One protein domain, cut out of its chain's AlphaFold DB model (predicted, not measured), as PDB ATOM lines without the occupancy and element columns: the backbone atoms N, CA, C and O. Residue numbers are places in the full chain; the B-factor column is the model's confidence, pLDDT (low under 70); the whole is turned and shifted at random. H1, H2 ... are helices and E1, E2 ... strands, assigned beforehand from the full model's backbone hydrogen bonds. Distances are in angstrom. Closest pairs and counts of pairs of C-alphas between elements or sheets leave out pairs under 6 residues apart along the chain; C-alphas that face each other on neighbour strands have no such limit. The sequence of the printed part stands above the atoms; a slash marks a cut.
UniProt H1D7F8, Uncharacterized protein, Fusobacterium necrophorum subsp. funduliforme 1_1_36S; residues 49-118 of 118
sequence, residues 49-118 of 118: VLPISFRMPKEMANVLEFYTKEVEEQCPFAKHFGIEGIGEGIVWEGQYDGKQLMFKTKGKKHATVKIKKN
ATOM      1  N   VAL A  49      88.670  79.603 141.614       94.06
ATOM      2  CA  VAL A  49      88.751  78.651 142.734       94.06
ATOM      3  C   VAL A  49      89.001  79.410 144.032       94.06
ATOM      4  O   VAL A  49      89.989  80.130 144.155       94.06
ATOM      5  N   LEU A  50      88.108  79.242 145.012       92.81
ATOM      6  CA  LEU A  50      88.156  79.962 146.287       92.81
ATOM      7  C   LEU A  50      88.084  78.999 147.477       92.81
ATOM      8  O   LEU A  50      87.222  78.119 147.491       92.81
ATOM      9  N   PRO A  51      88.908  79.188 148.523       91.25
ATOM     10  CA  PRO A  51      88.676  78.527 149.798       91.25
ATOM     11  C   PRO A  51      87.419  79.114 150.461       91.25
ATOM     12  O   PRO A  51      87.331  80.321 150.683       91.25
ATOM     13  N   ILE A  52      86.446  78.266 150.804       87.19
ATOM     14  CA  ILE A  52      85.215  78.684 151.490       87.19
ATOM     15  C   ILE A  52      85.320  78.394 152.990       87.19
ATOM     16  O   ILE A  52      85.562  77.260 153.400       87.19
ATOM     17  N   SER A  53      85.077  79.412 153.821       86.38
ATOM     18  CA  SER A  53      84.970  79.271 155.277       86.38
ATOM     19  C   SER A  53      83.556  79.569 155.765       86.38
ATOM     20  O   SER A  53      83.096  80.710 155.742       86.38
ATOM     21  N   PHE A  54      82.884  78.558 156.312       86.00
ATOM     22  CA  PHE A  54      81.572  78.734 156.950       86.00
ATOM     23  C   PHE A  54      81.639  79.434 158.315       86.00
ATOM     24  O   PHE A  54      80.603  79.775 158.876       86.00
ATOM     25  N   ARG A  55      82.842  79.683 158.854       93.69
ATOM     26  CA  ARG A  55      83.012  80.396 160.133       93.69
ATOM     27  C   ARG A  55      82.759  81.898 160.001       93.69
ATOM     28  O   ARG A  55      82.435  82.543 160.991       93.69
ATOM     29  N   MET A  56      82.910  82.446 158.793       93.19
ATOM     30  CA  MET A  56      82.799  83.882 158.507       93.19
ATOM     31  C   MET A  56      81.892  84.109 157.283       93.19
ATOM     32  O   MET A  56      82.324  84.637 156.258       93.19
ATOM     33  N   PRO A  57      80.611  83.697 157.349       92.56
ATOM     34  CA  PRO A  57      79.742  83.607 156.174       92.56
ATOM     35  C   PRO A  57      79.485  84.961 155.500       92.56
ATOM     36  O   PRO A  57      79.368  85.028 154.280       92.56
ATOM     37  N   LYS A  58      79.432  86.054 156.274       95.00
ATOM     38  CA  LYS A  58      79.246  87.409 155.734       95.00
ATOM     39  C   LYS A  58      80.438  87.856 154.887       95.00
ATOM     40  O   LYS A  58      80.251  88.465 153.841       95.00
ATOM     41  N   GLU A  59      81.650  87.546 155.326       95.69
ATOM     42  CA  GLU A  59      82.862  87.879 154.578       95.69
ATOM     43  C   GLU A  59      82.950  87.053 153.305       95.69
ATOM     44  O   GLU A  59      83.199  87.608 152.238       95.69
ATOM     45  N   MET A  60      82.623  85.761 153.383       94.50
ATOM     46  CA  MET A  60      82.546  84.926 152.189       94.50
ATOM     47  C   MET A  60      81.498  85.434 151.198       94.50
ATOM     48  O   MET A  60      81.773  85.479 150.004       94.50
ATOM     49  N   ALA A  61      80.332  85.887 151.666       94.00
ATOM     50  CA  ALA A  61      79.331  86.496 150.793       94.00
ATOM     51  C   ALA A  61      79.872  87.746 150.073       94.00
ATOM     52  O   ALA A  61      79.645  87.895 148.874       94.00
ATOM     53  N   ASN A  62      80.643  88.593 150.766       96.00
ATOM     54  CA  ASN A  62      81.285  89.763 150.157       96.00
ATOM     55  C   ASN A  62      82.337  89.367 149.108       96.00
ATOM     56  O   ASN A  62      82.418  89.999 148.058       96.00
ATOM     57  N   VAL A  63      83.125  88.314 149.363       96.62
ATOM     58  CA  VAL A  63      84.096  87.782 148.390       96.62
ATOM     59  C   VAL A  63      83.379  87.301 147.126       96.62
ATOM     60  O   VAL A  63      83.783  87.643 146.019       96.62
ATOM     61  N   LEU A  64      82.278  86.560 147.270       95.94
ATOM     62  CA  LEU A  64      81.488  86.108 146.123       95.94
ATOM     63  C   LEU A  64      80.849  87.290 145.369       95.94
ATOM     64  O   LEU A  64      80.817  87.277 144.137       95.94
ATOM     65  N   GLU A  65      80.368  88.322 146.074       95.94
ATOM     66  CA  GLU A  65      79.835  89.547 145.452       95.94
ATOM     67  C   GLU A  65      80.916  90.295 144.660       95.94
ATOM     68  O   GLU A  65      80.637  90.752 143.552       95.94
ATOM     69  N   PHE A  66      82.149  90.359 145.172       97.12
ATOM     70  CA  PHE A  66      83.284  90.965 144.473       97.12
ATOM     71  C   PHE A  66      83.523  90.312 143.104       97.12
ATOM     72  O   PHE A  66      83.430  90.997 142.088       97.12
ATOM     73  N   TYR A  67      83.709  88.989 143.050       97.31
ATOM     74  CA  TYR A  67      83.922  88.287 141.774       97.31
ATOM     75  C   TYR A  67      82.712  88.382 140.840       97.31
ATOM     76  O   TYR A  67      82.849  88.501 139.624       97.31
ATOM     77  N   THR A  68      81.503  88.379 141.406       97.00
ATOM     78  CA  THR A  68      80.275  88.579 140.623       97.00
ATOM     79  C   THR A  68      80.262  89.950 139.954       97.00
ATOM     80  O   THR A  68      79.827  90.059 138.809       97.00
ATOM     81  N   LYS A  69      80.742  90.990 140.644       96.75
ATOM     82  CA  LYS A  69      80.853  92.344 140.095       96.75
ATOM     83  C   LYS A  69      81.889  92.413 138.980       96.75
ATOM     84  O   LYS A  69      81.605  93.034 137.964       96.75
ATOM     85  N   GLU A  70      83.035  91.750 139.126       96.19
ATOM     86  CA  GLU A  70      84.044  91.691 138.059       96.19
ATOM     87  C   GLU A  70      83.477  91.048 136.784       96.19
ATOM     88  O   GLU A  70      83.633  91.587 135.688       96.19
ATOM     89  N   VAL A  71      82.732  89.946 136.927       95.56
ATOM     90  CA  VAL A  71      82.041  89.300 135.799       95.56
ATOM     91  C   VAL A  71      80.930  90.184 135.224       95.56
ATOM     92  O   VAL A  71      80.748  90.222 134.006       95.56
ATOM     93  N   GLU A  72      80.188  90.912 136.062       96.19
ATOM     94  CA  GLU A  72      79.171  91.867 135.606       96.19
ATOM     95  C   GLU A  72      79.781  93.053 134.851       96.19
ATOM     96  O   GLU A  72      79.181  93.540 133.895       96.19
ATOM     97  N   GLU A  73      80.961  93.528 135.243       95.19
ATOM     98  CA  GLU A  73      81.666  94.601 134.541       95.19
ATOM     99  C   GLU A  73      82.147  94.145 133.161       95.19
ATOM    100  O   GLU A  73      81.968  94.877 132.188       95.19
ATOM    101  N   GLN A  74      82.680  92.924 133.062       94.94
ATOM    102  CA  GLN A  74      83.112  92.339 131.798       94.94
ATOM    103  C   GLN A  74      82.914  90.820 131.798       94.94
ATOM    104  O   GLN A  74      83.599  90.077 132.499       94.94
ATOM    105  N   CYS A  75      82.036  90.343 130.917       94.69
ATOM    106  CA  CYS A  75      81.788  88.923 130.725       94.69
ATOM    107  C   CYS A  75      83.066  88.237 130.210       94.69
ATOM    108  O   CYS A  75      83.530  88.574 129.111       94.69
ATOM    109  N   PRO A  76      83.628  87.260 130.947       94.00
ATOM    110  CA  PRO A  76      84.859  86.588 130.543       94.00
ATOM    111  C   PRO A  76      84.647  85.735 129.285       94.00
ATOM    112  O   PRO A  76      85.534  85.664 128.434       94.00
ATOM    113  N   PHE A  77      83.453  85.159 129.109       93.31
ATOM    114  CA  PHE A  77      83.096  84.413 127.901       93.31
ATOM    115  C   PHE A  77      83.056  85.326 126.672       93.31
ATOM    116  O   PHE A  77      83.668  85.020 125.657       93.31
ATOM    117  N   ALA A  78      82.397  86.488 126.759       92.88
ATOM    118  CA  ALA A  78      82.357  87.445 125.649       92.88
ATOM    119  C   ALA A  78      83.756  88.004 125.329       92.88
ATOM    120  O   ALA A  78      84.136  88.086 124.159       92.88
ATOM    121  N   LYS A  79      84.544  88.303 126.373       93.69
ATOM    122  CA  LYS A  79      85.919  88.803 126.254       93.69
ATOM    123  C   LYS A  79      86.814  87.853 125.457       93.69
ATOM    124  O   LYS A  79      87.617  88.330 124.664       93.69
ATOM    125  N   HIS A  80      86.655  86.537 125.628       92.69
ATOM    126  CA  HIS A  80      87.404  85.528 124.869       92.69
ATOM    127  C   HIS A  80      87.253  85.710 123.347       92.69
ATOM    128  O   HIS A  80      88.210  85.530 122.603       92.69
ATOM    129  N   PHE A  81      86.079  86.146 122.885       92.31
ATOM    130  CA  PHE A  81      85.797  86.402 121.469       92.31
ATOM    131  C   PHE A  81      86.044  87.862 121.046       92.31
ATOM    132  O   PHE A  81      85.588  88.276 119.982       92.31
ATOM    133  N   GLY A  82      86.718  88.663 121.880       93.25
ATOM    134  CA  GLY A  82      86.958  90.087 121.621       93.25
ATOM    135  C   GLY A  82      85.694  90.951 121.689       93.25
ATOM    136  O   GLY A  82      85.657  92.027 121.097       93.25
ATOM    137  N   ILE A  83      84.645  90.480 122.372       91.75
ATOM    138  CA  ILE A  83      83.367  91.185 122.500       91.75
ATOM    139  C   ILE A  83      83.286  91.857 123.873       91.75
ATOM    140  O   ILE A  83      83.418  91.212 124.917       91.75
ATOM    141  N   GLU A  84      83.000  93.156 123.874       91.38
ATOM    142  CA  GLU A  84      82.627  93.887 125.084       91.38
ATOM    143  C   GLU A  84      81.178  93.570 125.470       91.38
ATOM    144  O   GLU A  84      80.268  93.568 124.635       91.38
ATOM    145  N   GLY A  85      80.947  93.279 126.748       88.25
ATOM    146  CA  GLY A  85      79.620  92.945 127.245       88.25
ATOM    147  C   GLY A  85      79.632  92.584 128.721       88.25
ATOM    148  O   GLY A  85      80.614  92.046 129.226       88.25
ATOM    149  N   ILE A  86      78.525  92.863 129.402       93.69
ATOM    150  CA  ILE A  86      78.339  92.550 130.823       93.69
ATOM    151  C   ILE A  86      78.009  91.066 131.024       93.69
ATOM    152  O   ILE A  86      77.318  90.459 130.199       93.69
ATOM    153  N   GLY A  87      78.520  90.464 132.097       93.88
ATOM    154  CA  GLY A  87      78.205  89.090 132.486       93.88
ATOM    155  C   GLY A  87      77.020  89.013 133.448       93.88
ATOM    156  O   GLY A  87      76.819  89.881 134.290       93.88
ATOM    157  N   GLU A  88      76.232  87.942 133.355       94.75
ATOM    158  CA  GLU A  88      75.064  87.766 134.228       94.75
ATOM    159  C   GLU A  88      75.453  87.464 135.685       94.75
ATOM    160  O   GLU A  88      74.779  87.902 136.622       94.75
ATOM    161  N   GLY A  89      76.529  86.700 135.879       94.69
ATOM    162  CA  GLY A  89      76.973  86.229 137.184       94.69
ATOM    163  C   GLY A  89      77.823  84.966 137.099       94.69
ATOM    164  O   GLY A  89      78.339  84.631 136.035       94.69
ATOM    165  N   ILE A  90      77.951  84.266 138.226       95.56
ATOM    166  CA  ILE A  90      78.809  83.085 138.382       95.56
ATOM    167  C   ILE A  90      77.973  81.929 138.932       95.56
ATOM    168  O   ILE A  90      77.161  82.115 139.844       95.56
ATOM    169  N   VAL A  91      78.171  80.734 138.375       95.06
ATOM    170  CA  VAL A  91      77.731  79.474 138.984       95.06
ATOM    171  C   VAL A  91      78.885  78.951 139.832       95.06
ATOM    172  O   VAL A  91      79.993  78.790 139.333       95.06
ATOM    173  N   TRP A  92      78.616  78.719 141.110       94.81
ATOM    174  CA  TRP A  92      79.557  78.182 142.080       94.81
ATOM    175  C   TRP A  92      79.222  76.722 142.340       94.81
ATOM    176  O   TRP A  92      78.062  76.389 142.595       94.81
ATOM    177  N   GLU A  93      80.246  75.884 142.333       93.06
ATOM    178  CA  GLU A  93      80.158  74.480 142.708       93.06
ATOM    179  C   GLU A  93      81.147  74.158 143.829       93.06
ATOM    180  O   GLU A  93      82.185  74.801 143.982       93.06
ATOM    181  N   GLY A  94      80.809  73.167 144.646       92.25
ATOM    182  CA  GLY A  94      81.689  72.683 145.699       92.25
ATOM    183  C   GLY A  94      81.170  71.405 146.335       92.25
ATOM    184  O   GLY A  94      80.012  71.030 146.158       92.25
ATOM    185  N   GLN A  95      82.030  70.737 147.097       91.06
ATOM    186  CA  GLN A  95      81.651  69.574 147.893       91.06
ATOM    187  C   GLN A  95      81.648  69.926 149.376       91.06
ATOM    188  O   GLN A  95      82.588  70.537 149.887       91.06
ATOM    189  N   TYR A  96      80.595  69.524 150.076       88.38
ATOM    190  CA  TYR A  96      80.480  69.682 151.518       88.38
ATOM    191  C   TYR A  96      79.704  68.506 152.102       88.38
ATOM    192  O   TYR A  96      78.613  68.195 151.629       88.38
ATOM    193  N   ASP A  97      80.267  67.854 153.121       90.06
ATOM    194  CA  ASP A  97      79.641  66.720 153.818       90.06
ATOM    195  C   ASP A  97      79.150  65.609 152.862       90.06
ATOM    196  O   ASP A  97      78.008  65.155 152.906       90.06
ATOM    197  N   GLY A  98      80.005  65.242 151.897       91.19
ATOM    198  CA  GLY A  98      79.703  64.224 150.884       91.19
ATOM    199  C   GLY A  98      78.643  64.624 149.850       91.19
ATOM    200  O   GLY A  98      78.253  63.794 149.030       91.19
ATOM    201  N   LYS A  99      78.168  65.875 149.861       90.12
ATOM    202  CA  LYS A  99      77.169  66.395 148.920       90.12
ATOM    203  C   LYS A  99      77.790  67.408 147.971       90.12
ATOM    204  O   LYS A  99      78.578  68.258 148.385       90.12
ATOM    205  N   GLN A 100      77.375  67.350 146.710       90.56
ATOM    206  CA  GLN A 100      77.642  68.412 145.747       90.56
ATOM    207  C   GLN A 100      76.673  69.566 146.001       90.56
ATOM    208  O   GLN A 100      75.458  69.380 146.078       90.56
ATOM    209  N   LEU A 101      77.221  70.765 146.154       91.38
ATOM    210  CA  LEU A 101      76.478  72.003 146.292       91.38
ATOM    211  C   LEU A 101      76.690  72.833 145.035       91.38
ATOM    212  O   LEU A 101      77.819  73.009 144.586       91.38
ATOM    213  N   MET A 102      75.597  73.369 144.502       93.06
ATOM    214  CA  MET A 102      75.623  74.302 143.386       93.06
ATOM    215  C   MET A 102      74.685  75.463 143.668       93.06
ATOM    216  O   MET A 102      73.524  75.276 144.037       93.06
ATOM    217  N   PHE A 103      75.176  76.675 143.473       93.06
ATOM    218  CA  PHE A 103      74.363  77.881 143.548       93.06
ATOM    219  C   PHE A 103      74.917  78.926 142.589       93.06
ATOM    220  O   PHE A 103      75.987  78.763 142.018       93.06
ATOM    221  N   LYS A 104      74.178  80.011 142.378       94.19
ATOM    222  CA  LYS A 104      74.627  81.103 141.514       94.19
ATOM    223  C   LYS A 104      74.531  82.437 142.220       94.19
ATOM    224  O   LYS A 104      73.572  82.681 142.952       94.19
ATOM    225  N   THR A 105      75.481  83.308 141.935       95.50
ATOM    226  CA  THR A 105      75.395  84.738 142.216       95.50
ATOM    227  C   THR A 105      75.126  85.474 140.911       95.50
ATOM    228  O   THR A 105      75.509  85.009 139.839       95.50
ATOM    229  N   LYS A 106      74.417  86.601 140.978       95.12
ATOM    230  CA  LYS A 106      74.110  87.424 139.806       95.12
ATOM    231  C   LYS A 106      74.399  88.886 140.082       95.12
ATOM    232  O   LYS A 106      74.153  89.359 141.192       95.12
ATOM    233  N   GLY A 107      74.876  89.578 139.058       93.12
ATOM    234  CA  GLY A 107      75.054  91.019 139.087       93.12
ATOM    235  C   GLY A 107      73.721  91.755 139.266       93.12
ATOM    236  O   GLY A 107      72.651  91.262 138.888       93.12
ATOM    237  N   LYS A 108      73.766  92.953 139.858       90.12
ATOM    238  CA  LYS A 108      72.563  93.747 140.172       90.12
ATOM    239  C   LYS A 108      71.833  94.215 138.911       90.12
ATOM    240  O   LYS A 108      70.606  94.284 138.923       90.12
ATOM    241  N   LYS A 109      72.549  94.467 137.811       85.75
ATOM    242  CA  LYS A 109      71.984  94.835 136.500       85.75
ATOM    243  C   LYS A 109      71.181  93.689 135.872       85.75
ATOM    244  O   LYS A 109      70.326  93.943 135.031       85.75
ATOM    245  N   HIS A 110      71.415  92.450 136.311       79.56
ATOM    246  CA  HIS A 110      70.718  91.243 135.853       79.56
ATOM    247  C   HIS A 110      69.726  90.666 136.878       79.56
ATOM    248  O   HIS A 110      69.076  89.647 136.620       79.56
ATOM    249  N   ALA A 111      69.582  91.294 138.046       69.50
ATOM    250  CA  ALA A 111      68.678  90.835 139.089       69.50
ATOM    251  C   ALA A 111      67.216  91.191 138.753       69.50
ATOM    252  O   ALA A 111      66.684  92.212 139.181       69.50
ATOM    253  N   THR A 112      66.514  90.320 138.022       58.09
ATOM    254  CA  THR A 112      65.047  90.382 137.925       58.09
ATOM    255  C   THR A 112      64.433  89.838 139.214       58.09
ATOM    256  O   THR A 112      64.212  88.631 139.350       58.09
ATOM    257  N   VAL A 113      64.170  90.705 140.188       52.25
ATOM    258  CA  VAL A 113      63.443  90.305 141.397       52.25
ATOM    259  C   VAL A 113      61.966  90.143 141.033       52.25
ATOM    260  O   VAL A 113      61.272  91.125 140.771       52.25
ATOM    261  N   LYS A 114      61.449  88.907 141.026       53.31
ATOM    262  CA  LYS A 114      59.996  88.693 141.108       53.31
ATOM    263  C   LYS A 114      59.567  89.067 142.523       53.31
ATOM    264  O   LYS A 114      59.621  88.236 143.426       53.31
ATOM    265  N   ILE A 115      59.187  90.326 142.722       45.72
ATOM    266  CA  ILE A 115      58.593  90.781 143.979       45.72
ATOM    267  C   ILE A 115      57.275  90.018 144.141       45.72
ATOM    268  O   ILE A 115      56.318  90.265 143.405       45.72
ATOM    269  N   LYS A 116      57.213  89.071 145.084       48.59
ATOM    270  CA  LYS A 116      55.920  88.596 145.581       48.59
ATOM    271  C   LYS A 116      55.319  89.757 146.366       48.59
ATOM    272  O   LYS A 116      55.861  90.137 147.400       48.59
ATOM    273  N   LYS A 117      54.260  90.365 145.830       41.22
ATOM    274  CA  LYS A 117      53.419  91.276 146.608       41.22
ATOM    275  C   LYS A 117      52.742  90.427 147.684       41.22
ATOM    276  O   LYS A 117      52.037  89.483 147.329       41.22
ATOM    277  N   ASN A 118      53.044  90.719 148.946       51.38
ATOM    278  CA  ASN A 118      52.198  90.319 150.068       51.38
ATOM    279  C   ASN A 118      50.968  91.225 150.111       51.38
ATOM    280  O   ASN A 118      51.104  92.396 149.680       51.38
TER     281      ASN A 118
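What this domain is: This is residues 49 to 118 of the 118 residues of an uncharacterized protein of Fusobacterium necrophorum subsp. funduliforme 1_1_36S (UniProt H1D7F8). One long helix, H1, packs with its later part, residues 61 to 73, on a hairpin of two long strands, E1 and E2, and the two make a V that opens toward the hairpin's turn. The small helix H2 follows H1 past the closed end of the V, and the last residues, 112 to 118, stick out as a free tail. The printed part has 70 residues, with two named helices and two named strands in the order H1, H2, E1, E2; the sheet is E1 - E2, antiparallel, and the class is mixed, helices and strands. The whole is loose, with a radius of gyration of the C-alphas of 14.5 A, and it spans 40 by 39 by 22 A, only just flat.

Where its parts are: The printed part begins at Val 49, with its C-alpha at (88.751, 78.651, 142.734). H1, residues 57 to 73, begins with C-alpha 57 at (79.742, 83.607, 156.174) and measures 24.3 A from first to last C-alpha. H2 is residues 76 to 80, 6.3 A long. E1, residues 89 to 96, measures 22.2 A. E2, residues 99 to 106, measures 23.1 A and ends with C-alpha 106 at (74.110, 87.424, 139.806).

How they stand to each other: E1 and E2 are antiparallel neighbours and form a hairpin, with 161 degrees between their directions. The C-alphas of Gly 89 and Lys 106 face each other at 4.1 A, and those of Tyr 96 and Lys 99 at 5.3 A. N 92 and O 103 are within hydrogen-bond range at 2.8 A, as are N 101 and O 94 at 2.8 A. H1 and E1 have 6 pairs of C-alphas within 8 A, the closest those of Thr 68 and Gly 89, 5.3 A apart. H1 and E2 have 5 such pairs, the closest those of Thr 68 and Lys 106, 6.3 A apart. H1 and H2 meet only through their link, and H2 and E2 are apart. In H1 and H2 every O i to N i+4 pair is within hydrogen-bond range.

The domain as a whole: The two C-alphas farthest apart are those of Gly 82 and Asn 118, at 44.9 A. Residues 53 to 59, of which 57 to 59 belong to H1, stand free, as do residues 95 to 100 and 112 to 118. Without these stretches the body spans 32 by 20 by 15 A. The links H1 to H2 and E1 to E2 are tight, and the link H2 to E1, with 8 residues, is short. The printed part has no cut and ends at Asn 118, the chain's last residue. The mean pLDDT of the printed part is 88.4, and residues 111 to 118 are under 70.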